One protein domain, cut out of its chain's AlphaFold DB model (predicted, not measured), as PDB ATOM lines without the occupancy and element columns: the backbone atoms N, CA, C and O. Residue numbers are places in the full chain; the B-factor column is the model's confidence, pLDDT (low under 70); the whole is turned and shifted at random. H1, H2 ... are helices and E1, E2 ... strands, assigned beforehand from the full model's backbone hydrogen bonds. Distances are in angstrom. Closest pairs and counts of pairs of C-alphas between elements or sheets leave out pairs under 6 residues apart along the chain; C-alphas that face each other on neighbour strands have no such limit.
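What this domain is: This is residues 76 to 216 and 223 to 297 of the 409 residues of an uncharacterized protein of Catalinimonas alkaloidigena (UniProt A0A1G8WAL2). Two lobes follow each other along the longest axis, a strongly twisted sheet of six strands and a smaller sheet of four, with helix H2 between them, over one face of the smaller sheet and packed also on E1 and E3 of the larger. The short helices H1 and H4 graze the larger sheet, while residues 208 to 216, of which 208 to 213 belong to H3, stick out from the smaller lobe. The printed part has 216 residues, with four named helices and ten named strands in the order H1 E1 E2 E3 H2 E4 E5 E6 E7 H3 H4 E8 E9 E10. Both sheets are antiparallel, in the orders E3 E2 E1 E8 E9 E10 and E4 E5 E6 E7. The class is mixed, though under half of the residues are in named elements, and the whole is compact, with a radius of gyration of the C-alphas of 19.6 A and spans of 61 by 41 by 32 A.

How they stand to each other: In the larger sheet, E1, residues 102 to 111, E2, residues 114 to 121, and E3, residues 126 to 130, form a meander, each strand the antiparallel neighbour of the one before. E1 bends by 68 degrees at residue 105. N 107 and O 118 are 2.9 A apart between E1 and E2, and N 119 and O 127 are 2.8 A apart between E2 and E3. A second meander is E8, residues 250 to 255, E9, residues 273 to 279, and E10, residues 282 to 288. N 276 and O 252 are 2.8 A apart between E8 and E9, as are N 277 and O 285 between E9 and E10. E1 and E8 are antiparallel neighbours, with an angle of 172 degrees between their N-to-C directions, and N 251 and O 106 are within hydrogen-bond range at 3.0 A. H2, residues 140 to 149, is on this sheet at a height over the sheet of 7.7 A; its closest C-alphas to E3 are those of Gly 140 and Tyr 128, 5.6 A apart. H2 is also on the smaller sheet, at a height over the sheet of 7.9 A; the two form two layers, a helix on one face of a sheet. That sheet is a meander of E4, residues 161 to 163, E5, residues 175 to 179, E6, residues 185 to 189, and E7, residues 194 to 199. H2 runs slantwise to its strands, at 57 degrees to E5 on the local plane, and its closest C-alphas to E6 are those of Ala 145 and Val 188, 6.1 A apart. N 162 and O 177 of E4 and E5 are 3.0 A apart, N 178 and O 186 of E5 and E6 2.8 A, and N 187 and O 197 of E6 and E7 2.9 A. H3, residues 201 to 213, only grazes this sheet, with residues 201 to 207. H1, residues 91 to 97, and H4, residues 238 to 244, are close but not clearly touching, with the C-alphas of Leu 91 and Thr 238 6.0 A apart, at a shallow tilt of 24 degrees, opposite ways. In H1, H2, H3 and H4 every O i to N i+4 pair is within hydrogen-bond range.

Where its parts are: E1 is 23.1 A long from first to last C-alpha, E2 21.2 A, E9 19.5 A, and E10 and H3 18.8 A each. H1 begins at C-alpha 91, (126.560, 143.519, 167.252). H3 ends at C-alpha 213, (104.420, 98.668, 164.169), and E10 at C-alpha 288, (129.663, 143.490, 150.241).

The domain as a whole: The two C-alphas farthest apart, of Gln 156 and Gly 267, are 62.5 A apart. Residues 217 to 222 are not printed, and C-alphas 216 and 223 are 21.6 A apart across the cut. The links H2 to E4, E4 to E5 and E8 to E9 are long. Mean pLDDT of the printed part is 79.9; 48 residues are under 70, among them 165 to 173 and 257 to 272.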
ATOM      1  N   ARG A  76     101.891 129.074 159.578       49.78
ATOM      2  CA  ARG A  76     103.080 129.890 159.779       49.78
ATOM      3  C   ARG A  76     102.602 130.957 160.748       49.78
ATOM      4  O   ARG A  76     101.855 131.850 160.360       49.78
ATOM      5  N   LEU A  77     102.875 130.750 162.038       54.59
ATOM      6  CA  LEU A  77     102.669 131.804 163.012       54.59
ATOM      7  C   LEU A  77     103.453 132.984 162.461       54.59
ATOM      8  O   LEU A  77     104.518 132.763 161.870       54.59
ATOM      9  N   ALA A  78     102.882 134.183 162.563       56.22
ATOM     10  CA  ALA A  78     103.628 135.388 162.259       56.22
ATOM     11  C   ALA A  78     104.952 135.254 163.012       56.22
ATOM     12  O   ALA A  78     104.961 135.133 164.235       56.22
ATOM     13  N   GLU A  79     106.030 135.073 162.253       65.06
ATOM     14  CA  GLU A  79     107.362 134.927 162.809       65.06
ATOM     15  C   GLU A  79     107.573 136.171 163.659       65.06
ATOM     16  O   GLU A  79     107.409 137.281 163.146       65.06
ATOM     17  N   ILE A  80     107.788 135.986 164.960       67.56
ATOM     18  CA  ILE A  80     107.843 137.114 165.880       67.56
ATOM     19  C   ILE A  80     109.183 137.800 165.626       67.56
ATOM     20  O   ILE A  80     110.250 137.210 165.803       67.56
ATOM     21  N   ARG A  81     109.101 139.012 165.082       74.50
ATOM     22  CA  ARG A  81     110.238 139.790 164.591       74.50
ATOM     23  C   ARG A  81     110.589 140.836 165.627       74.50
ATOM     24  O   ARG A  81     109.700 141.540 166.094       74.50
ATOM     25  N   ALA A  82     111.875 140.950 165.934       87.00
ATOM     26  CA  ALA A  82     112.355 142.161 166.570       87.00
ATOM     27  C   ALA A  82     112.379 143.280 165.529       87.00
ATOM     28  O   ALA A  82     112.781 143.053 164.387       87.00
ATOM     29  N   ASP A  83     111.948 144.467 165.938       87.00
ATOM     30  CA  ASP A  83     112.161 145.689 165.178       87.00
ATOM     31  C   ASP A  83     113.663 146.024 165.207       87.00
ATOM     32  O   ASP A  83     114.218 146.200 166.296       87.00
ATOM     33  N   PRO A  84     114.355 146.109 164.057       85.62
ATOM     34  CA  PRO A  84     115.748 146.542 164.007       85.62
ATOM     35  C   PRO A  84     116.012 147.885 164.688       85.62
ATOM     36  O   PRO A  84     117.106 148.078 165.214       85.62
ATOM     37  N   ALA A  85     115.028 148.789 164.729       88.56
ATOM     38  CA  ALA A  85     115.152 150.072 165.416       88.56
ATOM     39  C   ALA A  85     115.190 149.939 166.950       88.56
ATOM     40  O   ALA A  85     115.653 150.854 167.628       88.56
ATOM     41  N   ALA A  86     114.753 148.804 167.509       90.94
ATOM     42  CA  ALA A  86     114.794 148.541 168.948       90.94
ATOM     43  C   ALA A  86     116.200 148.165 169.464       90.94
ATOM     44  O   ALA A  86     116.405 148.078 170.676       90.94
ATOM     45  N   PHE A  87     117.171 147.941 168.571       92.38
ATOM     46  CA  PHE A  87     118.553 147.617 168.923       92.38
ATOM     47  C   PHE A  87     119.382 148.897 169.076       92.38
ATOM     48  O   PHE A  87     119.716 149.547 168.086       92.38
ATOM     49  N   THR A  88     119.741 149.254 170.313       94.31
ATOM     50  CA  THR A  88     120.578 150.436 170.587       94.31
ATOM     51  C   THR A  88     122.071 150.121 170.584       94.31
ATOM     52  O   THR A  88     122.871 151.008 170.288       94.31
ATOM     53  N   LEU A  89     122.464 148.880 170.894       94.06
ATOM     54  CA  LEU A  89     123.849 148.425 170.786       94.06
ATOM     55  C   LEU A  89     124.071 147.707 169.462       94.06
ATOM     56  O   LEU A  89     123.258 146.887 169.051       94.06
ATOM     57  N   SER A  90     125.210 147.961 168.822       92.00
ATOM     58  CA  SER A  90     125.626 147.205 167.645       92.00
ATOM     59  C   SER A  90     126.087 145.798 168.025       92.00
ATOM     60  O   SER A  90     126.576 145.548 169.130       92.00
ATOM     61  N   LEU A  91     126.024 144.868 167.069       91.12
ATOM     62  CA  LEU A  91     126.560 143.519 167.252       91.12
ATOM     63  C   LEU A  91     128.044 143.539 167.659       91.12
ATOM     64  O   LEU A  91     128.454 142.702 168.457       91.12
ATOM     65  N   GLN A  92     128.842 144.485 167.146       90.81
ATOM     66  CA  GLN A  92     130.247 144.642 167.536       90.81
ATOM     67  C   GLN A  92     130.394 145.039 169.012       90.81
ATOM     68  O   GLN A  92     131.263 144.505 169.698       90.81
ATOM     69  N   GLN A  93     129.543 145.943 169.514       93.94
ATOM     70  CA  GLN A  93     129.541 146.340 170.926       93.94
ATOM     71  C   GLN A  93     129.144 145.167 171.822       93.94
ATOM     72  O   GLN A  93     129.866 144.843 172.763       93.94
ATOM     73  N   VAL A  94     128.050 144.480 171.483       95.56
ATOM     74  CA  VAL A  94     127.581 143.294 172.212       95.56
ATOM     75  C   VAL A  94     128.642 142.192 172.214       95.56
ATOM     76  O   VAL A  94     128.891 141.558 173.237       95.56
ATOM     77  N   ALA A  95     129.304 141.979 171.080       93.62
ATOM     78  CA  ALA A  95     130.393 141.029 170.965       93.62
ATOM     79  C   ALA A  95     131.589 141.362 171.856       93.62
ATOM     80  O   ALA A  95     132.095 140.470 172.535       93.62
ATOM     81  N   ALA A  96     132.023 142.624 171.856       93.94
ATOM     82  CA  ALA A  96     133.126 143.088 172.687       93.94
ATOM     83  C   ALA A  96     132.802 142.951 174.182       93.94
ATOM     84  O   ALA A  96     133.653 142.519 174.948       93.94
ATOM     85  N   GLN A  97     131.563 143.246 174.586       97.12
ATOM     86  CA  GLN A  97     131.103 143.091 175.971       97.12
ATOM     87  C   GLN A  97     131.052 141.630 176.447       97.12
ATOM     88  O   GLN A  97     131.130 141.378 177.644       97.12
ATOM     89  N   ASN A  98     130.894 140.669 175.530       96.31
ATOM     90  CA  ASN A  98     130.653 139.257 175.848       96.31
ATOM     91  C   ASN A  98     131.783 138.317 175.394       96.31
ATOM     92  O   ASN A  98     131.556 137.104 175.256       96.31
ATOM     93  N   ASP A  99     132.965 138.875 175.117       95.19
ATOM     94  CA  ASP A  99     134.159 138.166 174.646       95.19
ATOM     95  C   ASP A  99     133.879 137.237 173.453       95.19
ATOM     96  O   ASP A  99     134.384 136.113 173.342       95.19
ATOM     97  N   LEU A 100     133.024 137.688 172.535       93.62
ATOM     98  CA  LEU A 100     132.744 136.951 171.314       93.62
ATOM     99  C   LEU A 100     133.852 137.252 170.312       93.62
ATOM    100  O   LEU A 100     133.905 138.321 169.715       93.62
ATOM    101  N   SER A 101     134.747 136.292 170.100       88.94
ATOM    102  CA  SER A 101     135.769 136.416 169.053       88.94
ATOM    103  C   SER A 101     135.272 135.889 167.708       88.94
ATOM    104  O   SER A 101     135.640 136.424 166.667       88.94
ATOM    105  N   PHE A 102     134.410 134.862 167.721       87.44
ATOM    106  CA  PHE A 102     133.957 134.189 166.504       87.44
ATOM    107  C   PHE A 102     132.463 133.879 166.495       87.44
ATOM    108  O   PHE A 102     131.919 133.333 167.461       87.44
ATOM    109  N   VAL A 103     131.825 134.135 165.353       89.00
ATOM    110  CA  VAL A 103     130.403 133.856 165.112       89.00
ATOM    111  C   VAL A 103     130.207 133.185 163.759       89.00
ATOM    112  O   VAL A 103     130.954 133.422 162.812       89.00
ATOM    113  N   ARG A 104     129.200 132.316 163.670       85.81
ATOM    114  CA  ARG A 104     128.808 131.620 162.432       85.81
ATOM    115  C   ARG A 104     127.528 132.173 161.819       85.81
ATOM    116  O   ARG A 104     127.323 132.044 160.615       85.81
ATOM    117  N   ASN A 105     126.625 132.680 162.651       87.19
ATOM    118  CA  ASN A 105     125.322 133.191 162.239       87.19
ATOM    119  C   ASN A 105     124.812 134.172 163.297       87.19
ATOM    120  O   ASN A 105     125.011 133.917 164.488       87.19
ATOM    121  N   VAL A 106     124.158 135.250 162.867       90.88
ATOM    122  CA  VAL A 106     123.478 136.190 163.755       90.88
ATOM    123  C   VAL A 106     122.070 136.460 163.245       90.88
ATOM    124  O   VAL A 106     121.849 136.730 162.063       90.88
ATOM    125  N   ARG A 107     121.106 136.418 164.160       91.31
ATOM    126  CA  ARG A 107     119.716 136.772 163.885       91.31
ATOM    127  C   ARG A 107     119.205 137.786 164.874       91.31
ATOM    128  O   ARG A 107     119.644 137.812 166.021       91.31
ATOM    129  N   LEU A 108     118.251 138.573 164.409       92.31
ATOM    130  CA  LEU A 108     117.490 139.486 165.240       92.31
ATOM    131  C   LEU A 108     116.201 138.768 165.602       92.31
ATOM    132  O   LEU A 108     115.421 138.398 164.724       92.31
ATOM    133  N   VAL A 109     116.008 138.511 166.885       93.81
ATOM    134  CA  VAL A 109     114.826 137.818 167.391       93.81
ATOM    135  C   VAL A 109     114.200 138.657 168.485       93.81
ATOM    136  O   VAL A 109     114.907 139.363 169.198       93.81
ATOM    137  N   ALA A 110     112.880 138.589 168.613       93.38
ATOM    138  CA  ALA A 110     112.218 139.073 169.812       93.38
ATOM    139  C   ALA A 110     112.045 137.892 170.770       93.38
ATOM    140  O   ALA A 110     111.681 136.794 170.337       93.38
ATOM    141  N   VAL A 111     112.323 138.106 172.051       93.81
ATOM    142  CA  VAL A 111     112.000 137.156 173.119       93.81
ATOM    143  C   VAL A 111     111.202 137.932 174.147       93.81
ATOM    144  O   VAL A 111     111.691 138.907 174.700       93.81
ATOM    145  N   ASP A 112     109.946 137.536 174.325       90.56
ATOM    146  CA  ASP A 112     108.996 138.188 175.236       90.56
ATOM    147  C   ASP A 112     108.816 139.696 174.971       90.56
ATOM    148  O   ASP A 112     108.588 140.486 175.875       90.56
ATOM    149  N   GLY A 113     108.895 140.086 173.693       91.88
ATOM    150  CA  GLY A 113     108.750 141.474 173.240       91.88
ATOM    151  C   GLY A 113     110.057 142.268 173.208       91.88
ATOM    152  O   GLY A 113     110.117 143.287 172.527       91.88
ATOM    153  N   GLU A 114     111.114 141.767 173.845       95.44
ATOM    154  CA  GLU A 114     112.410 142.443 173.909       95.44
ATOM    155  C   GLU A 114     113.338 142.031 172.753       95.44
ATOM    156  O   GLU A 114     113.296 140.877 172.299       95.44
ATOM    157  N   PRO A 115     114.191 142.943 172.247       96.06
ATOM    158  CA  PRO A 115     115.087 142.666 171.130       96.06
ATOM    159  C   PRO A 115     116.308 141.865 171.591       96.06
ATOM    160  O   PRO A 115     117.005 142.248 172.527       96.06
ATOM    161  N   TYR A 116     116.633 140.781 170.888       97.25
ATOM    162  CA  TYR A 116     117.823 139.970 171.141       97.25
ATOM    163  C   TYR A 116     118.597 139.655 169.860       97.25
ATOM    164  O   TYR A 116     118.035 139.317 168.816       97.25
ATOM    165  N   TYR A 117     119.923 139.677 169.972       96.19
ATOM    166  CA  TYR A 117     120.827 139.029 169.032       96.19
ATOM    167  C   TYR A 117     120.919 137.540 169.365       96.19
ATOM    168  O   TYR A 117     121.517 137.167 170.373       96.19
ATOM    169  N   GLN A 118     120.383 136.676 168.504       95.75
ATOM    170  CA  GLN A 118     120.658 135.240 168.544       95.75
ATOM    171  C   GLN A 118     121.950 134.970 167.762       95.75
ATOM    172  O   GLN A 118     121.977 135.033 166.533       95.75
ATOM    173  N   VAL A 119     123.023 134.641 168.473       94.94
ATOM    174  CA  VAL A 119     124.357 134.397 167.923       94.94
ATOM    175  C   VAL A 119     124.685 132.909 167.981       94.94
ATOM    176  O   VAL A 119     124.652 132.299 169.048       94.94
ATOM    177  N   LYS A 120     125.057 132.319 166.841       92.81
ATOM    178  CA  LYS A 120     125.617 130.962 166.777       92.81
ATOM    179  C   LYS A 120     127.137 131.030 166.903       92.81
ATOM    180  O   LYS A 120     127.804 131.537 165.998       92.81
ATOM    181  N   ASP A 121     127.674 130.526 168.010       90.69
ATOM    182  CA  ASP A 121     129.110 130.564 168.305       90.69
ATOM    183  C   ASP A 121     129.920 129.530 167.491       90.69
ATOM    184  O   ASP A 121     129.385 128.695 166.749       90.69
ATOM    185  N   ALA A 122     131.247 129.560 167.653       87.06
ATOM    186  CA  ALA A 122     132.165 128.607 167.025       87.06
ATOM    187  C   ALA A 122     131.859 127.136 167.349       87.06
ATOM    188  O   ALA A 122     132.127 126.252 166.532       87.06
ATOM    189  N   ARG A 123     131.273 126.887 168.525       87.56
ATOM    190  CA  ARG A 123     130.934 125.569 169.077       87.56
ATOM    191  C   ARG A 123     129.517 125.123 168.695       87.56
ATOM    192  O   ARG A 123     129.030 124.131 169.232       87.56
ATOM    193  N   HIS A 124     128.872 125.819 167.753       85.56
ATOM    194  CA  HIS A 124     127.513 125.548 167.279       85.56
ATOM    195  C   HIS A 124     126.440 125.681 168.368       85.56
ATOM    196  O   HIS A 124     125.404 125.019 168.288       85.56
ATOM    197  N   ARG A 125     126.670 126.531 169.372       89.88
ATOM    198  CA  ARG A 125     125.680 126.847 170.408       89.88
ATOM    199  C   ARG A 125     125.043 128.197 170.121       89.88
ATOM    200  O   ARG A 125     125.731 129.119 169.681       89.88
ATOM    201  N   PHE A 126     123.745 128.308 170.382       93.38
ATOM    202  CA  PHE A 126     123.059 129.590 170.352       93.38
ATOM    203  C   PHE A 126     123.249 130.309 171.685       93.38
ATOM    204  O   PHE A 126     123.093 129.724 172.756       93.38
ATOM    205  N   ARG A 127     123.619 131.582 171.603       96.25
ATOM    206  CA  ARG A 127     123.647 132.533 172.713       96.25
ATOM    207  C   ARG A 127     122.758 133.706 172.333       96.25
ATOM    208  O   ARG A 127     122.654 134.036 171.155       96.25
ATOM    209  N   TYR A 128     122.116 134.302 173.320       97.44
ATOM    210  CA  TYR A 128     121.149 135.371 173.122       97.44
ATOM    211  C   TYR A 128     121.638 136.569 173.914       97.44
ATOM    212  O   TYR A 128     121.955 136.415 175.091       97.44
ATOM    213  N   PHE A 129     121.736 137.724 173.271       97.88
ATOM    214  CA  PHE A 129     122.221 138.946 173.902       97.88
ATOM    215  C   PHE A 129     121.225 140.065 173.686       97.88
ATOM    216  O   PHE A 129     120.782 140.273 172.557       97.88
ATOM    217  N   HIS A 130     120.864 140.757 174.757       97.81
ATOM    218  CA  HIS A 130     119.881 141.821 174.708       97.81
ATOM    219  C   HIS A 130     120.353 142.939 173.772       97.81
ATOM    220  O   HIS A 130     121.487 143.411 173.866       97.81
ATOM    221  N   GLY A 131     119.493 143.369 172.855       96.19
ATOM    222  CA  GLY A 131     119.816 144.345 171.817       96.19
ATOM    223  C   GLY A 131     120.094 145.747 172.355       96.19
ATOM    224  O   GLY A 131     120.715 146.549 171.660       96.19
ATOM    225  N   GLN A 132     119.658 146.040 173.587       96.38
ATOM    226  CA  GLN A 132     119.845 147.355 174.203       96.38
ATOM    227  C   GLN A 132     120.930 147.401 175.279       96.38
ATOM    228  O   GLN A 132     121.593 148.420 175.444       96.38
ATOM    229  N   THR A 133     121.112 146.304 176.018       97.75
ATOM    230  CA  THR A 133     122.028 146.249 177.174       97.75
ATOM    231  C   THR A 133     123.239 145.362 176.913       97.75
ATOM    232  O   THR A 133     124.245 145.491 177.600       97.75
ATOM    233  N   GLY A 134     123.162 144.474 175.917       97.62
ATOM    234  CA  GLY A 134     124.202 143.500 175.596       97.62
ATOM    235  C   GLY A 134     124.264 142.332 176.575       97.62
ATOM    236  O   GLY A 134     125.076 141.427 176.389       97.62
ATOM    237  N   GLU A 135     123.399 142.311 177.588       98.06
ATOM    238  CA  GLU A 135     123.357 141.257 178.595       98.06
ATOM    239  C   GLU A 135     122.973 139.913 177.973       98.06
ATOM    240  O   GLU A 135     122.070 139.815 177.139       98.06
ATOM    241  N   ALA A 136     123.677 138.857 178.375       97.81
ATOM    242  CA  ALA A 136     123.386 137.511 177.913       97.81
ATOM    243  C   ALA A 136     122.123 136.962 178.594       97.81
ATOM    244  O   ALA A 136     122.047 136.905 179.820       97.81
ATOM    245  N   LEU A 137     121.167 136.469 177.806       97.06
ATOM    246  CA  LEU A 137     119.992 135.772 178.321       97.06
ATOM    247  C   LEU A 137     120.367 134.337 178.712       97.06
ATOM    248  O   LEU A 137     120.669 133.494 177.855       97.06
ATOM    249  N   GLN A 138     120.343 134.061 180.016       96.19
ATOM    250  CA  GLN A 138     120.525 132.713 180.549       96.19
ATOM    251  C   GLN A 138     119.420 131.790 180.021       96.19
ATOM    252  O   GLN A 138     118.265 132.186 179.914       96.19
ATOM    253  N   ASP A 139     119.784 130.564 179.633       93.31
ATOM    254  CA  ASP A 139     118.866 129.593 179.025       93.31
ATOM    255  C   ASP A 139     118.086 130.141 177.814       93.31
ATOM    256  O   ASP A 139     116.955 129.733 177.549       93.31
ATOM    257  N   GLY A 140     118.691 131.048 177.038       94.56
ATOM    258  CA  GLY A 140     118.004 131.746 175.949       94.56
ATOM    259  C   GLY A 140     117.339 130.835 174.908       94.56
ATOM    260  O   GLY A 140     116.271 131.174 174.413       94.56
ATOM    261  N   ASP A 141     117.880 129.642 174.624       93.00
ATOM    262  CA  ASP A 141     117.202 128.673 173.745       93.00
ATOM    263  C   ASP A 141     115.876 128.178 174.339       93.00
ATOM    264  O   ASP A 141     114.903 128.002 173.608       93.00
ATOM    265  N   ARG A 142     115.816 127.976 175.661       92.62
ATOM    266  CA  ARG A 142     114.588 127.593 176.362       92.62
ATOM    267  C   ARG A 142     113.574 128.730 176.297       92.62
ATOM    268  O   ARG A 142     112.443 128.485 175.890       92.62
ATOM    269  N   HIS A 143     113.981 129.954 176.636       93.38
ATOM    270  CA  HIS A 143     113.115 131.138 176.552       93.38
ATOM    271  C   HIS A 143     112.588 131.350 175.129       93.38
ATOM    272  O   HIS A 143     111.387 131.499 174.914       93.38
ATOM    273  N   TYR A 144     113.460 131.247 174.130       93.69
ATOM    274  CA  TYR A 144     113.057 131.402 172.742       93.69
ATOM    275  C   TYR A 144     112.159 130.256 172.256       93.69
ATOM    276  O   TYR A 144     111.214 130.489 171.507       93.69
ATOM    277  N   ALA A 145     112.381 129.019 172.707       92.62
ATOM    278  CA  ALA A 145     111.489 127.901 172.405       92.62
ATOM    279  C   ALA A 145     110.070 128.117 172.967       92.62
ATOM    280  O   ALA A 145     109.092 127.835 172.272       92.62
ATOM    281  N   LEU A 146     109.954 128.642 174.191       91.94
ATOM    282  CA  LEU A 146     108.672 129.022 174.798       91.94
ATOM    283  C   LEU A 146     107.969 130.112 173.997       91.94
ATOM    284  O   LEU A 146     106.804 129.960 173.620       91.94
ATOM    285  N   HIS A 147     108.723 131.149 173.648       91.38
ATOM    286  CA  HIS A 147     108.252 132.248 172.826       91.38
ATOM    287  C   HIS A 147     107.721 131.754 171.465       91.38
ATOM    288  O   HIS A 147     106.591 132.053 171.081       91.38
ATOM    289  N   LEU A 148     108.472 130.887 170.771       90.50
ATOM    290  CA  LEU A 148     108.052 130.263 169.506       90.50
ATOM    291  C   LEU A 148     106.843 129.327 169.650       90.50
ATOM    292  O   LEU A 148     106.099 129.122 168.685       90.50
ATOM    293  N   ALA A 149     106.649 128.726 170.825       90.25
ATOM    294  CA  ALA A 149     105.468 127.925 171.121       90.25
ATOM    295  C   ALA A 149     104.216 128.794 171.345       90.25
ATOM    296  O   ALA A 149     103.104 128.261 171.298       90.25
ATOM    297  N   GLY A 150     104.383 130.111 171.518       88.19
ATOM    298  CA  GLY A 150     103.320 131.041 171.892       88.19
ATOM    299  C   GLY A 150     102.917 130.903 173.359       88.19
ATOM    300  O   GLY A 150     101.777 131.198 173.704       88.19
ATOM    301  N   LEU A 151     103.821 130.395 174.199       78.25
ATOM    302  CA  LEU A 151     103.605 130.223 175.629       78.25
ATOM    303  C   LEU A 151     104.449 131.267 176.353       78.25
ATOM    304  O   LEU A 151     105.617 131.028 176.653       78.25
ATOM    305  N   VAL A 152     103.856 132.435 176.598       70.06
ATOM    306  CA  VAL A 152     104.434 133.420 177.517       70.06
ATOM    307  C   VAL A 152     104.128 132.925 178.931       70.06
ATOM    308  O   VAL A 152     102.965 132.618 179.214       70.06
ATOM    309  N   PRO A 153     105.123 132.781 179.819       59.91
ATOM    310  CA  PRO A 153     104.893 132.348 181.190       59.91
ATOM    311  C   PRO A 153     104.242 133.480 182.005       59.91
ATOM    312  O   PRO A 153     104.855 134.035 182.905       59.91
ATOM    313  N   GLU A 154     102.995 133.841 181.699       58.03
ATOM    314  CA  GLU A 154     102.221 134.798 182.504       58.03
ATOM    315  C   GLU A 154     101.668 134.157 183.785       58.03
ATOM    316  O   GLU A 154     101.314 134.871 184.717       58.03
ATOM    317  N   ASN A 155     101.615 132.820 183.878       50.53
ATOM    318  CA  ASN A 155     101.137 132.129 185.074       50.53
ATOM    319  C   ASN A 155     101.835 130.782 185.316       50.53
ATOM    320  O   ASN A 155     102.019 129.989 184.400       50.53
ATOM    321  N   GLN A 156     102.177 130.571 186.591       53.72
ATOM    322  CA  GLN A 156     102.953 129.545 187.325       53.72
ATOM    323  C   GLN A 156     103.112 128.099 186.801       53.72
ATOM    324  O   GLN A 156     103.888 127.342 187.385       53.72
ATOM    325  N   VAL A 157     102.455 127.673 185.724       59.22
ATOM    326  CA  VAL A 157     102.747 126.377 185.101       59.22
ATOM    327  C   VAL A 157     103.876 126.586 184.104       59.22
ATOM    328  O   VAL A 157     103.634 126.904 182.945       59.22
ATOM    329  N   THR A 158     105.124 126.417 184.547       70.06
ATOM    330  CA  THR A 158     106.257 126.346 183.617       70.06
ATOM    331  C   THR A 158     106.052 125.141 182.704       70.06
ATOM    332  O   THR A 158     106.149 124.010 183.193       70.06
ATOM    333  N   PRO A 159     105.773 125.341 181.405       77.25
ATOM    334  CA  PRO A 159     105.654 124.229 180.478       77.25
ATOM    335  C   PRO A 159     106.949 123.414 180.487       77.25
ATOM    336  O   PRO A 159     108.059 123.942 180.628       77.25
ATOM    337  N   GLU A 160     106.797 122.099 180.363       82.62
ATOM    338  CA  GLU A 160     107.929 121.189 180.279       82.62
ATOM    339  C   GLU A 160     108.638 121.446 178.947       82.62
ATOM    340  O   GLU A 160     108.071 121.221 177.873       82.62
ATOM    341  N   VAL A 161     109.871 121.945 179.024       82.62
ATOM    342  CA  VAL A 161     110.717 122.197 177.860       82.62
ATOM    343  C   VAL A 161     111.847 121.192 177.886       82.62
ATOM    344  O   VAL A 161     112.775 121.307 178.683       82.62
ATOM    345  N   VAL A 162     111.754 120.196 177.012       83.38
ATOM    346  CA  VAL A 162     112.760 119.140 176.910       83.38
ATOM    347  C   VAL A 162     113.486 119.309 175.581       83.38
ATOM    348  O   VAL A 162     112.822 119.345 174.534       83.38
ATOM    349  N   PRO A 163     114.829 119.413 175.576       81.88
ATOM    350  CA  PRO A 163     115.566 119.303 174.330       81.88
ATOM    351  C   PRO A 163     115.250 117.927 173.749       81.88
ATOM    352  O   PRO A 163     115.329 116.920 174.456       81.88
ATOM    353  N   VAL A 164     114.838 117.862 172.483       80.50
ATOM    354  CA  VAL A 164     114.536 116.570 171.865       80.50
ATOM    355  C   VAL A 164     115.866 115.858 171.654       80.50
ATOM    356  O   VAL A 164     116.559 116.083 170.662       80.50
ATOM    357  N   ALA A 165     116.248 115.052 172.650       66.88
ATOM    358  CA  ALA A 165     117.445 114.238 172.611       66.88
ATOM    359  C   ALA A 165     117.354 113.327 171.390       66.88
ATOM    360  O   ALA A 165     116.330 112.693 171.122       66.88
ATOM    361  N   GLN A 166     118.423 113.337 170.612       64.75
ATOM    362  CA  GLN A 166     118.488 112.612 169.359       64.75
ATOM    363  C   GLN A 166     118.390 111.120 169.667       64.75
ATOM    364  O   GLN A 166     119.168 110.608 170.469       64.75
ATOM    365  N   ALA A 167     117.471 110.421 169.000       44.91
ATOM    366  CA  ALA A 167     117.684 109.004 168.755       44.91
ATOM    367  C   ALA A 167     118.982 108.916 167.938       44.91
ATOM    368  O   ALA A 167     119.041 109.415 166.813       44.91
ATOM    369  N   GLU A 168     120.032 108.454 168.611       38.72
ATOM    370  CA  GLU A 168     121.383 108.130 168.150       38.72
ATOM    371  C   GLU A 168     121.661 108.447 166.663       38.72
ATOM    372  O   GLU A 168     121.380 107.648 165.776       38.72
ATOM    373  N   GLY A 169     122.235 109.627 166.378       46.44
ATOM    374  CA  GLY A 169     122.969 109.857 165.120       46.44
ATOM    375  C   GLY A 169     122.542 111.019 164.216       46.44
ATOM    376  O   GLY A 169     123.235 111.277 163.234       46.44
ATOM    377  N   SER A 170     121.471 111.769 164.506       47.91
ATOM    378  CA  SER A 170     121.065 112.913 163.662       47.91
ATOM    379  C   SER A 170     121.192 114.254 164.388       47.91
ATOM    380  O   SER A 170     120.366 114.587 165.224       47.91
ATOM    381  N   ALA A 171     122.214 115.042 164.035       51.06
ATOM    382  CA  ALA A 171     122.689 116.266 164.699       51.06
ATOM    383  C   ALA A 171     121.725 117.486 164.717       51.06
ATOM    384  O   ALA A 171     122.154 118.626 164.541       51.06
ATOM    385  N   VAL A 172     120.425 117.309 164.955       58.41
ATOM    386  CA  VAL A 172     119.486 118.423 165.129       58.41
ATOM    387  C   VAL A 172     119.542 118.915 166.581       58.41
ATOM    388  O   VAL A 172     118.785 118.469 167.434       58.41
ATOM    389  N   ARG A 173     120.501 119.794 166.899       64.69
ATOM    390  CA  ARG A 173     120.740 120.335 168.259       64.69
ATOM    391  C   ARG A 173     119.803 121.483 168.666       64.69
ATOM    392  O   ARG A 173     120.061 122.171 169.643       64.69
ATOM    393  N   SER A 174     118.741 121.714 167.907       82.31
ATOM    394  CA  SER A 174     117.972 122.961 167.959       82.31
ATOM    395  C   SER A 174     116.461 122.744 167.938       82.31
ATOM    396  O   SER A 174     115.720 123.681 167.646       82.31
ATOM    397  N   VAL A 175     115.992 121.518 168.213       88.44
ATOM    398  CA  VAL A 175     114.562 121.193 168.316       88.44
ATOM    399  C   VAL A 175     114.176 120.945 169.766       88.44
ATOM    400  O   VAL A 175     114.784 120.137 170.467       88.44
ATOM    401  N   TRP A 176     113.113 121.620 170.181       90.00
ATOM    402  CA  TRP A 176     112.586 121.588 171.535       90.00
ATOM    403  C   TRP A 176     111.163 121.055 171.523       90.00
ATOM    404  O   TRP A 176     110.372 121.417 170.646       90.00
ATOM    405  N   ARG A 177     110.842 120.199 172.497       91.31
ATOM    406  CA  ARG A 177     109.465 119.815 172.807       91.31
ATOM    407  C   ARG A 177     108.993 120.698 173.948       91.31
ATOM    408  O   ARG A 177     109.590 120.671 175.020       91.31
ATOM    409  N   VAL A 178     107.920 121.431 173.707       90.44
ATOM    410  CA  VAL A 178     107.246 122.265 174.694       90.44
ATOM    411  C   VAL A 178     105.861 121.680 174.933       90.44
ATOM    412  O   VAL A 178     105.082 121.552 173.990       90.44
ATOM    413  N   THR A 179     105.557 121.281 176.163       90.06
ATOM    414  CA  THR A 179     104.225 120.773 176.522       90.06
ATOM    415  C   THR A 179     103.363 121.922 177.043       90.06
ATOM    416  O   THR A 179     103.738 122.543 178.032       90.06
ATOM    417  N   ASP A 180     102.231 122.218 176.396       87.62
ATOM    418  CA  ASP A 180     101.286 123.230 176.891       87.62
ATOM    419  C   ASP A 180     100.425 122.711 178.061       87.62
ATOM    420  O   ASP A 180     100.483 121.536 178.433       87.62
ATOM    421  N   GLN A 181      99.610 123.594 178.645       86.94
ATOM    422  CA  GLN A 181      98.701 123.267 179.754       86.94
ATOM    423  C   GLN A 181      97.658 122.184 179.412       86.94
ATOM    424  O   GLN A 181      97.180 121.493 180.308       86.94
ATOM    425  N   ASP A 182      97.349 121.987 178.124       86.06
ATOM    426  CA  ASP A 182      96.420 120.955 177.644       86.06
ATOM    427  C   ASP A 182      97.129 119.602 177.414       86.06
ATOM    428  O   ASP A 182      96.538 118.643 176.906       86.06
ATOM    429  N   GLY A 183      98.428 119.519 177.723       87.31
ATOM    430  CA  GLY A 183      99.270 118.355 177.461       87.31
ATOM    431  C   GLY A 183      99.635 118.172 175.985       87.31
ATOM    432  O   GLY A 183     100.151 117.116 175.607       87.31
ATOM    433  N   CYS A 184      99.372 119.153 175.114       88.00
ATOM    434  CA  CYS A 184      99.798 119.076 173.720       88.00
ATOM    435  C   CYS A 184     101.304 119.324 173.626       88.00
ATOM    436  O   CYS A 184     101.822 120.300 174.163       88.00
ATOM    437  N   ALA A 185     102.004 118.480 172.866       88.69
ATOM    438  CA  ALA A 185     103.406 118.725 172.556       88.69
ATOM    439  C   ALA A 185     103.526 119.627 171.332       88.69
ATOM    440  O   ALA A 185     103.046 119.306 170.242       88.69
ATOM    441  N   ILE A 186     104.219 120.736 171.507       89.62
ATOM    442  CA  ILE A 186     104.588 121.677 170.467       89.62
ATOM    443  C   ILE A 186     106.076 121.489 170.205       89.62
ATOM    444  O   ILE A 186     106.900 121.608 171.105       89.62
ATOM    445  N   TYR A 187     106.422 121.184 168.963       90.00
ATOM    446  CA  TYR A 187     107.807 121.050 168.544       90.00
ATOM    447  C   TYR A 187     108.226 122.326 167.842       90.00
ATOM    448  O   TYR A 187     107.602 122.740 166.860       90.00
ATOM    449  N   VAL A 188     109.279 122.954 168.341       90.62
ATOM    450  CA  VAL A 188     109.812 124.212 167.814       90.62
ATOM    451  C   VAL A 188     111.278 124.036 167.460       90.62
ATOM    452  O   VAL A 188     111.977 123.238 168.079       90.62
ATOM    453  N   SER A 189     111.742 124.764 166.447       90.00
ATOM    454  CA  SER A 189     113.158 124.832 166.102       90.00
ATOM    455  C   SER A 189     113.677 126.241 166.346       90.00
ATOM    456  O   SER A 189     113.333 127.157 165.595       90.00
ATOM    457  N   THR A 190     114.526 126.409 167.365       90.62
ATOM    458  CA  THR A 190     115.143 127.707 167.697       90.62
ATOM    459  C   THR A 190     116.121 128.149 166.611       90.62
ATOM    460  O   THR A 190     116.206 129.327 166.281       90.62
ATOM    461  N   GLU A 191     116.765 127.193 165.938       87.44
ATOM    462  CA  GLU A 191     117.596 127.450 164.759       87.44
ATOM    463  C   GLU A 191     116.795 127.811 163.514       87.44
ATOM    464  O   GLU A 191     117.362 128.332 162.566       87.44
ATOM    465  N   GLN A 192     115.501 127.533 163.430       83.56
ATOM    466  CA  GLN A 192     114.697 127.936 162.270       83.56
ATOM    467  C   GLN A 192     113.709 129.049 162.607       83.56
ATOM    468  O   GLN A 192     112.939 129.421 161.729       83.56
ATOM    469  N   GLY A 193     113.717 129.548 163.850       86.62
ATOM    470  CA  GLY A 193     112.799 130.591 164.308       86.62
ATOM    471  C   GLY A 193     111.328 130.215 164.123       86.62
ATOM    472  O   GLY A 193     110.496 131.078 163.870       86.62
ATOM    473  N   ARG A 194     110.985 128.917 164.157       85.50
ATOM    474  CA  ARG A 194     109.634 128.467 163.792       85.50
ATOM    475  C   ARG A 194     109.140 127.274 164.586       85.50
ATOM    476  O   ARG A 194     109.891 126.361 164.936       85.50
ATOM    477  N   ARG A 195     107.821 127.232 164.750       86.06
ATOM    478  CA  ARG A 195     107.082 126.041 165.164       86.06
ATOM    479  C   ARG A 195     107.042 125.031 164.018       86.06
ATOM    480  O   ARG A 195     106.662 125.375 162.902       86.06
ATOM    481  N   LEU A 196     107.424 123.791 164.301       84.56
ATOM    482  CA  LEU A 196     107.424 122.693 163.336       84.56
ATOM    483  C   LEU A 196     106.045 122.032 163.274       84.56
ATOM    484  O   LEU A 196     105.426 121.991 162.215       84.56
ATOM    485  N   TYR A 197     105.554 121.531 164.410       84.25
ATOM    486  CA  TYR A 197     104.279 120.819 164.494       84.25
ATOM    487  C   TYR A 197     103.719 120.840 165.921       84.25
ATOM    488  O   TYR A 197     104.452 121.020 166.893       84.25
ATOM    489  N   ARG A 198     102.398 120.674 166.043       86.50
ATOM    490  CA  ARG A 198     101.678 120.528 167.316       86.50
ATOM    491  C   ARG A 198     100.987 119.169 167.313       86.50
ATOM    492  O   ARG A 198     100.222 118.889 166.396       86.50
ATOM    493  N   ILE A 199     101.262 118.349 168.320       85.31
ATOM    494  CA  ILE A 199     100.726 116.995 168.473       85.31
ATOM    495  C   ILE A 199      99.842 116.959 169.713       85.31
ATOM    496  O   ILE A 199     100.300 117.235 170.823       85.31
ATOM    497  N   ARG A 200      98.576 116.584 169.532       86.12
ATOM    498  CA  ARG A 200      97.652 116.356 170.650       86.12
ATOM    499  C   ARG A 200      97.996 115.048 171.383       86.12
ATOM    500  O   ARG A 200      98.499 114.120 170.745       86.12
ATOM    501  N   PRO A 201      97.656 114.895 172.676       86.88
ATOM    502  CA  PRO A 201      97.978 113.688 173.448       86.88
ATOM    503  C   PRO A 201      97.564 112.367 172.778       86.88
ATOM    504  O   PRO A 201      98.303 111.384 172.797       86.88
ATOM    505  N   TRP A 202      96.394 112.331 172.134       81.69
ATOM    506  CA  TRP A 202      95.913 111.130 171.447       81.69
ATOM    507  C   TRP A 202      96.715 110.809 170.173       81.69
ATOM    508  O   TRP A 202      96.943 109.636 169.886       81.69
ATOM    509  N   GLN A 203      97.215 111.822 169.457       80.44
ATOM    510  CA  GLN A 203      98.078 111.629 168.286       80.44
ATOM    511  C   GLN A 203      99.438 111.056 168.690       80.44
ATOM    512  O   GLN A 203      99.966 110.200 167.986       80.44
ATOM    513  N   GLN A 204      99.975 111.438 169.854       79.00
ATOM    514  CA  GLN A 204     101.205 110.824 170.370       79.00
ATOM    515  C   GLN A 204     101.038 109.321 170.611       79.00
ATOM    516  O   GLN A 204     101.956 108.550 170.335       79.00
ATOM    517  N   LYS A 205      99.872 108.885 171.110       80.69
ATOM    518  CA  LYS A 205      99.583 107.454 171.307       80.69
ATOM    519  C   LYS A 205      99.596 106.699 169.975       80.69
ATOM    520  O   LYS A 205     100.166 105.615 169.911       80.69
ATOM    521  N   ILE A 206      99.040 107.296 168.918       75.31
ATOM    522  CA  ILE A 206      99.068 106.730 167.560       75.31
ATOM    523  C   ILE A 206     100.494 106.673 167.028       75.31
ATOM    524  O   ILE A 206     100.919 105.623 166.573       75.31
ATOM    525  N   GLN A 207     101.257 107.759 167.140       73.38
ATOM    526  CA  GLN A 207     102.625 107.792 166.630       73.38
ATOM    527  C   GLN A 207     103.518 106.761 167.336       73.38
ATOM    528  O   GLN A 207     104.346 106.118 166.696       73.38
ATOM    529  N   ARG A 208     103.323 106.540 168.646       78.25
ATOM    530  CA  ARG A 208     103.994 105.453 169.382       78.25
ATOM    531  C   ARG A 208     103.590 104.073 168.861       78.25
ATOM    532  O   ARG A 208     104.462 103.226 168.705       78.25
ATOM    533  N   LEU A 209     102.306 103.860 168.564       71.44
ATOM    534  CA  LEU A 209     101.811 102.624 167.947       71.44
ATOM    535  C   LEU A 209     102.396 102.414 166.543       71.44
ATOM    536  O   LEU A 209     102.851 101.320 166.244       71.44
ATOM    537  N   GLU A 210     102.452 103.443 165.701       70.75
ATOM    538  CA  GLU A 210     103.045 103.363 164.359       70.75
ATOM    539  C   GLU A 210     104.547 103.087 164.411       70.75
ATOM    540  O   GLU A 210     105.037 102.218 163.695       70.75
ATOM    541  N   THR A 211     105.269 103.765 165.307       72.56
ATOM    542  CA  THR A 211     106.706 103.526 165.520       72.56
ATOM    543  C   THR A 211     106.953 102.098 166.008       72.56
ATOM    544  O   THR A 211     107.917 101.464 165.587       72.56
ATOM    545  N   TRP A 212     106.065 101.570 166.857       73.12
ATOM    546  CA  TRP A 212     106.104 100.179 167.308       73.12
ATOM    547  C   TRP A 212     105.781  99.181 166.181       73.12
ATOM    548  O   TRP A 212     106.366  98.103 166.134       73.12
ATOM    549  N   LEU A 213     104.890  99.541 165.251       67.56
ATOM    550  CA  LEU A 213     104.420  98.668 164.169       67.56
ATOM    551  C   LEU A 213     105.279  98.704 162.895       67.56
ATOM    552  O   LEU A 213     105.225  97.761 162.107       67.56
ATOM    553  N   GLY A 214     106.054  99.759 162.655       62.06
ATOM    554  CA  GLY A 214     106.799  99.915 161.408       62.06
ATOM    555  C   GLY A 214     107.927 100.925 161.534       62.06
ATOM    556  O   GLY A 214     107.731 102.114 161.300       62.06
ATOM    557  N   GLY A 215     109.123 100.440 161.868       45.94
ATOM    558  CA  GLY A 215     110.345 101.236 161.990       45.94
ATOM    559  C   GLY A 215     110.823 101.834 160.662       45.94
ATOM    560  O   GLY A 215     111.815 101.384 160.097       45.94
ATOM    561  N   ILE A 216     110.139 102.858 160.155       45.59
ATOM    562  CA  ILE A 216     110.624 103.671 159.038       45.59
ATOM    563  C   ILE A 216     111.299 104.911 159.621       45.59
ATOM    564  O   ILE A 216     110.645 105.861 160.045       45.59
ATOM    565  N   ALA A 223     123.106 119.477 156.230       50.19
ATOM    566  CA  ALA A 223     123.208 120.912 155.982       50.19
ATOM    567  C   ALA A 223     124.666 121.293 155.681       50.19
ATOM    568  O   ALA A 223     125.588 120.748 156.288       50.19
ATOM    569  N   VAL A 224     124.885 122.245 154.772       55.50
ATOM    570  CA  VAL A 224     126.219 122.815 154.556       55.50
ATOM    571  C   VAL A 224     126.553 123.710 155.747       55.50
ATOM    572  O   VAL A 224     125.843 124.673 156.029       55.50
ATOM    573  N   GLU A 225     127.618 123.376 156.475       59.94
ATOM    574  CA  GLU A 225     128.113 124.231 157.552       59.94
ATOM    575  C   GLU A 225     128.559 125.599 157.026       59.94
ATOM    576  O   GLU A 225     129.356 125.675 156.090       59.94
ATOM    577  N   THR A 226     128.072 126.670 157.657       59.84
ATOM    578  CA  THR A 226     128.582 128.025 157.441       59.84
ATOM    579  C   THR A 226     129.957 128.159 158.082       59.84
ATOM    580  O   THR A 226     130.181 127.657 159.186       59.84
ATOM    581  N   SER A 227     130.886 128.815 157.393       62.44
ATOM    582  CA  SER A 227     132.260 128.995 157.867       62.44
ATOM    583  C   SER A 227     132.316 129.800 159.178       62.44
ATOM    584  O   SER A 227     131.371 130.497 159.545       62.44
ATOM    585  N   LEU A 228     133.407 129.648 159.929       72.00
ATOM    586  CA  LEU A 228     133.666 130.430 161.138       72.00
ATOM    587  C   LEU A 228     134.280 131.781 160.756       72.00
ATOM    588  O   LEU A 228     135.195 131.805 159.931       72.00
ATOM    589  N   PHE A 229     133.829 132.879 161.366       74.88
ATOM    590  CA  PHE A 229     134.371 134.215 161.092       74.88
ATOM    591  C   PHE A 229     134.724 134.947 162.369       74.88
ATOM    592  O   PHE A 229     134.052 134.761 163.386       74.88
ATOM    593  N   SER A 230     135.759 135.784 162.293       79.69
ATOM    594  CA  SER A 230     136.075 136.704 163.374       79.69
ATOM    595  C   SER A 230     135.068 137.847 163.366       79.69
ATOM    596  O   SER A 230     134.699 138.350 162.307       79.69
ATOM    597  N   ILE A 231     134.645 138.311 164.537       77.25
ATOM    598  CA  ILE A 231     133.796 139.509 164.627       77.25
ATOM    599  C   ILE A 231     134.518 140.754 164.105       77.25
ATOM    600  O   ILE A 231     133.876 141.643 163.553       77.25
ATOM    601  N   SER A 232     135.851 140.784 164.172       75.69
ATOM    602  CA  SER A 232     136.655 141.841 163.547       75.69
ATOM    603  C   SER A 232     136.505 141.904 162.022       75.69
ATOM    604  O   SER A 232     136.833 142.922 161.421       75.69
ATOM    605  N   ASP A 233     136.019 140.832 161.385       72.50
ATOM    606  CA  ASP A 233     135.770 140.794 159.941       72.50
ATOM    607  C   ASP A 233     134.462 141.518 159.565       72.50
ATOM    608  O   ASP A 233     134.232 141.806 158.389       72.50
ATOM    609  N   LEU A 234     133.614 141.862 160.546       71.75
ATOM    610  CA  LEU A 234     132.390 142.646 160.363       71.75
ATOM    611  C   LEU A 234     132.735 144.127 160.141       71.75
ATOM    612  O   LEU A 234     132.531 144.971 161.016       71.75
ATOM    613  N   ARG A 235     133.295 144.434 158.967       72.00
ATOM    614  CA  ARG A 235     133.791 145.774 158.615       72.00
ATOM    615  C   ARG A 235     132.679 146.798 158.431       72.00
ATOM    616  O   ARG A 235     132.875 147.962 158.770       72.00
ATOM    617  N   TRP A 236     131.514 146.386 157.932       66.31
ATOM    618  CA  TRP A 236     130.358 147.275 157.878       66.31
ATOM    619  C   TRP A 236     129.608 147.279 159.222       66.31
ATOM    620  O   TRP A 236     129.146 146.211 159.645       66.31
ATOM    621  N   PRO A 237     129.477 148.440 159.898       69.31
ATOM    622  CA  PRO A 237     128.831 148.529 161.204       69.31
ATOM    623  C   PRO A 237     127.380 148.043 161.159       69.31
ATOM    624  O   PRO A 237     126.626 148.379 160.239       69.31
ATOM    625  N   THR A 238     126.985 147.216 162.131       67.44
ATOM    626  CA  THR A 238     125.656 146.590 162.126       67.44
ATOM    627  C   THR A 238     124.541 147.621 162.277       67.44
ATOM    628  O   THR A 238     123.523 147.497 161.616       67.44
ATOM    629  N   ASP A 239     124.751 148.691 163.036       68.88
ATOM    630  CA  ASP A 239     123.855 149.850 163.131       68.88
ATOM    631  C   ASP A 239     123.535 150.464 161.756       68.88
ATOM    632  O   ASP A 239     122.375 150.741 161.454       68.88
ATOM    633  N   ARG A 240     124.526 150.584 160.861       76.00
ATOM    634  CA  ARG A 240     124.298 151.069 159.487       76.00
ATOM    635  C   ARG A 240     123.513 150.075 158.636       76.00
ATOM    636  O   ARG A 240     122.692 150.491 157.820       76.00
ATOM    637  N   LEU A 241     123.766 148.778 158.812       75.38
ATOM    638  CA  LEU A 241     122.991 147.717 158.166       75.38
ATOM    639  C   LEU A 241     121.526 147.766 158.608       75.38
ATOM    640  O   LEU A 241     120.646 147.754 157.755       75.38
ATOM    641  N   LEU A 242     121.272 147.868 159.912       74.31
ATOM    642  CA  LEU A 242     119.920 147.923 160.473       74.31
ATOM    643  C   LEU A 242     119.183 149.196 160.047       74.31
ATOM    644  O   LEU A 242     118.041 149.112 159.608       74.31
ATOM    645  N   ALA A 243     119.856 150.349 160.065       75.62
ATOM    646  CA  ALA A 243     119.279 151.608 159.597       75.62
ATOM    647  C   ALA A 243     118.903 151.567 158.104       75.62
ATOM    648  O   ALA A 243     117.894 152.137 157.696       75.62
ATOM    649  N   ARG A 244     119.707 150.890 157.273       78.62
ATOM    650  CA  ARG A 244     119.444 150.760 155.831       78.62
ATOM    651  C   ARG A 244     118.415 149.677 155.503       78.62
ATOM    652  O   ARG A 244     117.730 149.780 154.487       78.62
ATOM    653  N   TYR A 245     118.335 148.638 156.327       80.25
ATOM    654  CA  TYR A 245     117.509 147.454 156.112       80.25
ATOM    655  C   TYR A 245     116.615 147.194 157.336       80.25
ATOM    656  O   TYR A 245     116.842 146.226 158.062       80.25
ATOM    657  N   PRO A 246     115.566 148.012 157.544       76.88
ATOM    658  CA  PRO A 246     114.681 147.904 158.708       76.88
ATOM    659  C   PRO A 246     113.844 146.615 158.730       76.88
ATOM    660  O   PRO A 246     113.253 146.280 159.746       76.88
ATOM    661  N   ASP A 247     113.815 145.857 157.630       80.06
ATOM    662  CA  ASP A 247     113.120 144.566 157.538       80.06
ATOM    663  C   ASP A 247     114.069 143.354 157.704       80.06
ATOM    664  O   ASP A 247     113.685 142.216 157.411       80.06
ATOM    665  N   LEU A 248     115.339 143.567 158.083       80.62
ATOM    666  CA  LEU A 248     116.352 142.508 158.148       80.62
ATOM    667  C   LEU A 248     116.027 141.479 159.244       80.62
ATOM    668  O   LEU A 248     115.947 141.822 160.417       80.62
ATOM    669  N   GLN A 249     115.922 140.196 158.885       74.75
ATOM    670  CA  GLN A 249     115.652 139.117 159.854       74.75
ATOM    671  C   GLN A 249     116.904 138.332 160.246       74.75
ATOM    672  O   GLN A 249     117.095 137.925 161.393       74.75
ATOM    673  N   ASN A 250     117.752 138.052 159.260       78.75
ATOM    674  CA  ASN A 250     118.912 137.191 159.426       78.75
ATOM    675  C   ASN A 250     120.088 137.790 158.667       78.75
ATOM    676  O   ASN A 250     119.963 138.138 157.488       78.75
ATOM    677  N   LEU A 251     121.210 137.871 159.374       82.75
ATOM    678  CA  LEU A 251     122.487 138.317 158.869       82.75
ATOM    679  C   LEU A 251     123.442 137.125 158.877       82.75
ATOM    680  O   LEU A 251     123.989 136.727 159.906       82.75
ATOM    681  N   SER A 252     123.654 136.544 157.701       81.12
ATOM    682  CA  SER A 252     124.642 135.484 157.531       81.12
ATOM    683  C   SER A 252     125.861 136.054 156.827       81.12
ATOM    684  O   SER A 252     125.776 136.502 155.686       81.12
ATOM    685  N   LEU A 253     126.999 136.049 157.514       82.12
ATOM    686  CA  LEU A 253     128.277 136.363 156.899       82.12
ATOM    687  C   LEU A 253     128.719 135.160 156.063       82.12
ATOM    688  O   LEU A 253     128.672 134.022 156.532       82.12
ATOM    689  N   VAL A 254     129.116 135.392 154.819       80.88
ATOM    690  CA  VAL A 254     129.637 134.348 153.939       80.88
ATOM    691  C   VAL A 254     131.048 134.736 153.540       80.88
ATOM    692  O   VAL A 254     131.256 135.802 152.963       80.88
ATOM    693  N   LYS A 255     132.014 133.857 153.832       81.38
ATOM    694  CA  LYS A 255     133.380 133.962 153.312       81.38
ATOM    695  C   LYS A 255     133.569 132.951 152.201       81.38
ATOM    696  O   LYS A 255     133.487 131.747 152.450       81.38
ATOM    697  N   MET A 256     133.847 133.445 151.006       78.50
ATOM    698  CA  MET A 256     134.248 132.609 149.881       78.50
ATOM    699  C   MET A 256     135.779 132.527 149.853       78.50
ATOM    700  O   MET A 256     136.434 133.557 150.023       78.50
ATOM    701  N   PRO A 257     136.377 131.333 149.708       68.50
ATOM    702  CA  PRO A 257     137.822 131.193 149.580       68.50
ATOM    703  C   PRO A 257     138.330 131.889 148.308       68.50
ATOM    704  O   PRO A 257     137.602 132.059 147.334       68.50
ATOM    705  N   TYR A 258     139.593 132.322 148.336       52.59
ATOM    706  CA  TYR A 258     140.195 133.155 147.286       52.59
ATOM    707  C   TYR A 258     140.266 132.457 145.917       52.59
ATOM    708  O   TYR A 258     140.251 133.124 144.888       52.59
ATOM    709  N   GLU A 259     140.316 131.129 145.899       55.75
ATOM    710  CA  GLU A 259     140.461 130.316 144.683       55.75
ATOM    711  C   GLU A 259     139.170 130.247 143.848       55.75
ATOM    712  O   GLU A 259     139.230 130.019 142.646       55.75
ATOM    713  N   ASP A 260     138.015 130.547 144.453       53.47
ATOM    714  CA  ASP A 260     136.709 130.625 143.781       53.47
ATOM    715  C   ASP A 260     136.380 132.049 143.279       53.47
ATOM    716  O   ASP A 260     135.231 132.355 142.945       53.47
ATOM    717  N   LYS A 261     137.369 132.959 143.248       58.91
ATOM    718  CA  LYS A 261     137.189 134.345 142.794       58.91
ATOM    719  C   LYS A 261     136.959 134.395 141.289       58.91
ATOM    720  O   LYS A 261     137.863 134.644 140.500       58.91
ATOM    721  N   GLY A 262     135.703 134.216 140.903       59.25
ATOM    722  CA  GLY A 262     135.217 134.814 139.674       59.25
ATOM    723  C   GLY A 262     135.432 136.329 139.701       59.25
ATOM    724  O   GLY A 262     135.618 136.949 140.756       59.25
ATOM    725  N   LEU A 263     135.393 136.920 138.518       62.09
ATOM    726  CA  LEU A 263     135.160 138.344 138.387       62.09
ATOM    727  C   LEU A 263     133.642 138.575 138.388       62.09
ATOM    728  O   LEU A 263     132.886 137.708 137.944       62.09
ATOM    729  N   ASP A 264     133.192 139.707 138.921       62.75
ATOM    730  CA  ASP A 264     131.832 140.189 138.691       62.75
ATOM    731  C   ASP A 264     131.632 140.498 137.184       62.75
ATOM    732  O   ASP A 264     132.598 140.441 136.410       62.75
ATOM    733  N   PRO A 265     130.404 140.804 136.724       55.94
ATOM    734  CA  PRO A 265     130.155 141.123 135.314       55.94
ATOM    735  C   PRO A 265     131.022 142.267 134.756       55.94
ATOM    736  O   PRO A 265     131.233 142.328 133.545       55.94
ATOM    737  N   ASP A 266     131.562 143.132 135.624       61.75
ATOM    738  CA  ASP A 266     132.439 144.255 135.275       61.75
ATOM    739  C   ASP A 266     133.938 143.893 135.309       61.75
ATOM    740  O   ASP A 266     134.794 144.764 135.135       61.75
ATOM    741  N   GLY A 267     134.300 142.633 135.564       64.50
ATOM    742  CA  GLY A 267     135.697 142.209 135.628       64.50
ATOM    743  C   GLY A 267     136.391 142.492 136.971       64.50
ATOM    744  O   GLY A 267     137.619 142.418 137.037       64.50
ATOM    745  N   LYS A 268     135.661 142.820 138.045       63.81
ATOM    746  CA  LYS A 268     136.233 143.093 139.377       63.81
ATOM    747  C   LYS A 268     136.208 141.842 140.256       63.81
ATOM    748  O   LYS A 268     135.282 141.043 140.161       63.81
ATOM    749  N   PRO A 269     137.189 141.649 141.154       65.06
ATOM    750  CA  PRO A 269     137.196 140.497 142.048       65.06
ATOM    751  C   PRO A 269     135.957 140.501 142.947       65.06
ATOM    752  O   PRO A 269     135.708 141.466 143.674       65.06
ATOM    753  N   ILE A 270     135.210 139.395 142.934       66.19
ATOM    754  CA  ILE A 270     134.064 139.212 143.825       66.19
ATOM    755  C   ILE A 270     134.550 139.322 145.282       66.19
ATOM    756  O   ILE A 270     135.584 138.733 145.642       66.19
ATOM    757  N   PRO A 271     133.842 140.073 146.147       62.03
ATOM    758  CA  PRO A 271     134.249 140.227 147.531       62.03
ATOM    759  C   PRO A 271     134.337 138.873 148.229       62.03
ATOM    760  O   PRO A 271     133.433 138.042 148.179       62.03
ATOM    761  N   THR A 272     135.453 138.677 148.929       69.50
ATOM    762  CA  THR A 272     135.740 137.467 149.718       69.50
ATOM    763  C   THR A 272     134.772 137.325 150.890       69.50
ATOM    764  O   THR A 272     134.629 136.236 151.435       69.50
ATOM    765  N   LEU A 273     134.102 138.417 151.267       75.00
ATOM    766  CA  LEU A 273     133.193 138.498 152.392       75.00
ATOM    767  C   LEU A 273     131.947 139.301 152.000       75.00
ATOM    768  O   LEU A 273     132.048 140.462 151.596       75.00
ATOM    769  N   PHE A 274     130.769 138.705 152.130       78.75
ATOM    770  CA  PHE A 274     129.504 139.407 151.923       78.75
ATOM    771  C   PHE A 274     128.484 139.001 152.979       78.75
ATOM    772  O   PHE A 274     128.526 137.897 153.528       78.75
ATOM    773  N   TYR A 275     127.561 139.910 153.263       79.69
ATOM    774  CA  TYR A 275     126.395 139.605 154.068       79.69
ATOM    775  C   TYR A 275     125.277 139.120 153.166       79.69
ATOM    776  O   TYR A 275     124.900 139.786 152.198       79.69
ATOM    777  N   ARG A 276     124.715 137.977 153.529       82.44
ATOM    778  CA  ARG A 276     123.414 137.550 153.053       82.44
ATOM    779  C   ARG A 276     122.354 138.084 154.011       82.44
ATOM    780  O   ARG A 276     122.327 137.724 155.190       82.44
ATOM    781  N   LEU A 277     121.488 138.927 153.470       81.38
ATOM    782  CA  LEU A 277     120.373 139.573 154.142       81.38
ATOM    783  C   LEU A 277     119.105 138.790 153.823       81.38
ATOM    784  O   LEU A 277     118.742 138.647 152.659       81.38
ATOM    785  N   THR A 278     118.435 138.250 154.837       77.94
ATOM    786  CA  THR A 278     117.126 137.612 154.628       77.94
ATOM    787  C   THR A 278     116.020 138.554 155.069       77.94
ATOM    788  O   THR A 278     116.070 139.095 156.176       77.94
ATOM    789  N   PHE A 279     115.032 138.711 154.195       78.50
ATOM    790  CA  PHE A 279     113.865 139.555 154.383       78.50
ATOM    791  C   PHE A 279     112.594 138.705 154.360       78.50
ATOM    792  O   PHE A 279     112.550 137.650 153.720       78.50
ATOM    793  N   PRO A 280     111.524 139.167 155.010       70.88
ATOM    794  CA  PRO A 280     110.260 138.459 154.995       70.88
ATOM    795  C   PRO A 280     109.558 138.568 153.638       70.88
ATOM    796  O   PRO A 280     109.206 139.664 153.211       70.88
ATOM    797  N   GLY A 281     109.306 137.425 152.992       73.25
ATOM    798  CA  GLY A 281     108.567 137.370 151.720       73.25
ATOM    799  C   GLY A 281     109.290 138.058 150.559       73.25
ATOM    800  O   GLY A 281     108.644 138.566 149.651       73.25
ATOM    801  N   ARG A 282     110.622 138.152 150.627       76.62
ATOM    802  CA  ARG A 282     111.458 138.674 149.545       76.62
ATOM    803  C   ARG A 282     112.681 137.787 149.367       76.62
ATOM    804  O   ARG A 282     113.145 137.153 150.319       76.62
ATOM    805  N   SER A 283     113.219 137.822 148.158       72.62
ATOM    806  CA  SER A 283     114.516 137.272 147.789       72.62
ATOM    807  C   SER A 283     115.611 137.743 148.749       72.62
ATOM    808  O   SER A 283     115.591 138.905 149.185       72.62
ATOM    809  N   PRO A 284     116.578 136.884 149.113       81.19
ATOM    810  CA  PRO A 284     117.694 137.307 149.937       81.19
ATOM    811  C   PRO A 284     118.500 138.400 149.222       81.19
ATOM    812  O   PRO A 284     118.879 138.262 148.062       81.19
ATOM    813  N   GLY A 285     118.790 139.483 149.938       86.69
ATOM    814  CA  GLY A 285     119.720 140.509 149.482       86.69
ATOM    815  C   GLY A 285     121.159 140.100 149.771       86.69
ATOM    816  O   GLY A 285     121.437 139.378 150.729       86.69
ATOM    817  N   TYR A 286     122.091 140.600 148.970       88.56
ATOM    818  CA  TYR A 286     123.517 140.368 149.159       88.56
ATOM    819  C   TYR A 286     124.230 141.709 149.144       88.56
ATOM    820  O   TYR A 286     123.967 142.545 148.281       88.56
ATOM    821  N   VAL A 287     125.110 141.934 150.112       87.06
ATOM    822  CA  VAL A 287     125.869 143.182 150.230       87.06
ATOM    823  C   VAL A 287     127.317 142.869 150.564       87.06
ATOM    824  O   VAL A 287     127.605 141.992 151.376       87.06
ATOM    825  N   ASN A 288     128.242 143.585 149.940       84.06
ATOM    826  CA  ASN A 288     129.663 143.490 150.241       84.06
ATOM    827  C   ASN A 288     129.890 143.828 151.725       84.06
ATOM    828  O   ASN A 288     129.433 144.867 152.201       84.06
ATOM    829  N   ALA A 289     130.571 142.953 152.470       82.94
ATOM    830  CA  ALA A 289     130.707 143.118 153.916       82.94
ATOM    831  C   ALA A 289     131.669 144.244 154.326       82.94
ATOM    832  O   ALA A 289     131.634 144.690 155.472       82.94
ATOM    833  N   GLU A 290     132.511 144.703 153.400       79.00
ATOM    834  CA  GLU A 290     133.448 145.804 153.594       79.00
ATOM    835  C   GLU A 290     132.833 147.149 153.214       79.00
ATOM    836  O   GLU A 290     132.882 148.094 153.998       79.00
ATOM    837  N   THR A 291     132.226 147.241 152.030       82.19
ATOM    838  CA  THR A 291     131.726 148.523 151.505       82.19
ATOM    839  C   THR A 291     130.255 148.771 151.812       82.19
ATOM    840  O   THR A 291     129.781 149.903 151.721       82.19
ATOM    841  N   GLY A 292     129.500 147.714 152.108       83.44
ATOM    842  CA  GLY A 292     128.047 147.765 152.198       83.44
ATOM    843  C   GLY A 292     127.324 148.049 150.885       83.44
ATOM    844  O   GLY A 292     126.117 148.312 150.871       83.44
ATOM    845  N   ALA A 293     128.044 148.024 149.763       86.06
ATOM    846  CA  ALA A 293     127.433 148.100 148.450       86.06
ATOM    847  C   ALA A 293     126.595 146.840 148.200       86.06
ATOM    848  O   ALA A 293     126.984 145.741 148.603       86.06
ATOM    849  N   ALA A 294     125.456 146.998 147.524       86.81
ATOM    850  CA  ALA A 294     124.707 145.854 147.021       86.81
ATOM    851  C   ALA A 294     125.613 145.014 146.114       86.81
ATOM    852  O   ALA A 294     126.375 145.567 145.320       86.81
ATOM    853  N   LEU A 295     125.543 143.695 146.261       86.12
ATOM    854  CA  LEU A 295     126.235 142.746 145.405       86.12
ATOM    855  C   LEU A 295     125.240 142.292 144.323       86.12
ATOM    856  O   LEU A 295     124.407 141.422 144.611       86.12
ATOM    857  N   PRO A 296     125.259 142.899 143.119       87.25
ATOM    858  CA  PRO A 296     124.413 142.444 142.023       87.25
ATOM    859  C   PRO A 296     124.724 140.976 141.730       87.25
ATOM    860  O   PRO A 296     125.858 140.532 141.903       87.25
ATOM    861  N   GLU A 297     123.698 140.206 141.368       88.56
ATOM    862  CA  GLU A 297     123.817 138.757 141.136       88.56
ATOM    863  C   GLU A 297     124.347 137.959 142.342       88.56
ATOM    864  O   GLU A 297     124.726 136.797 142.203       88.56
TER     865      GLU A 297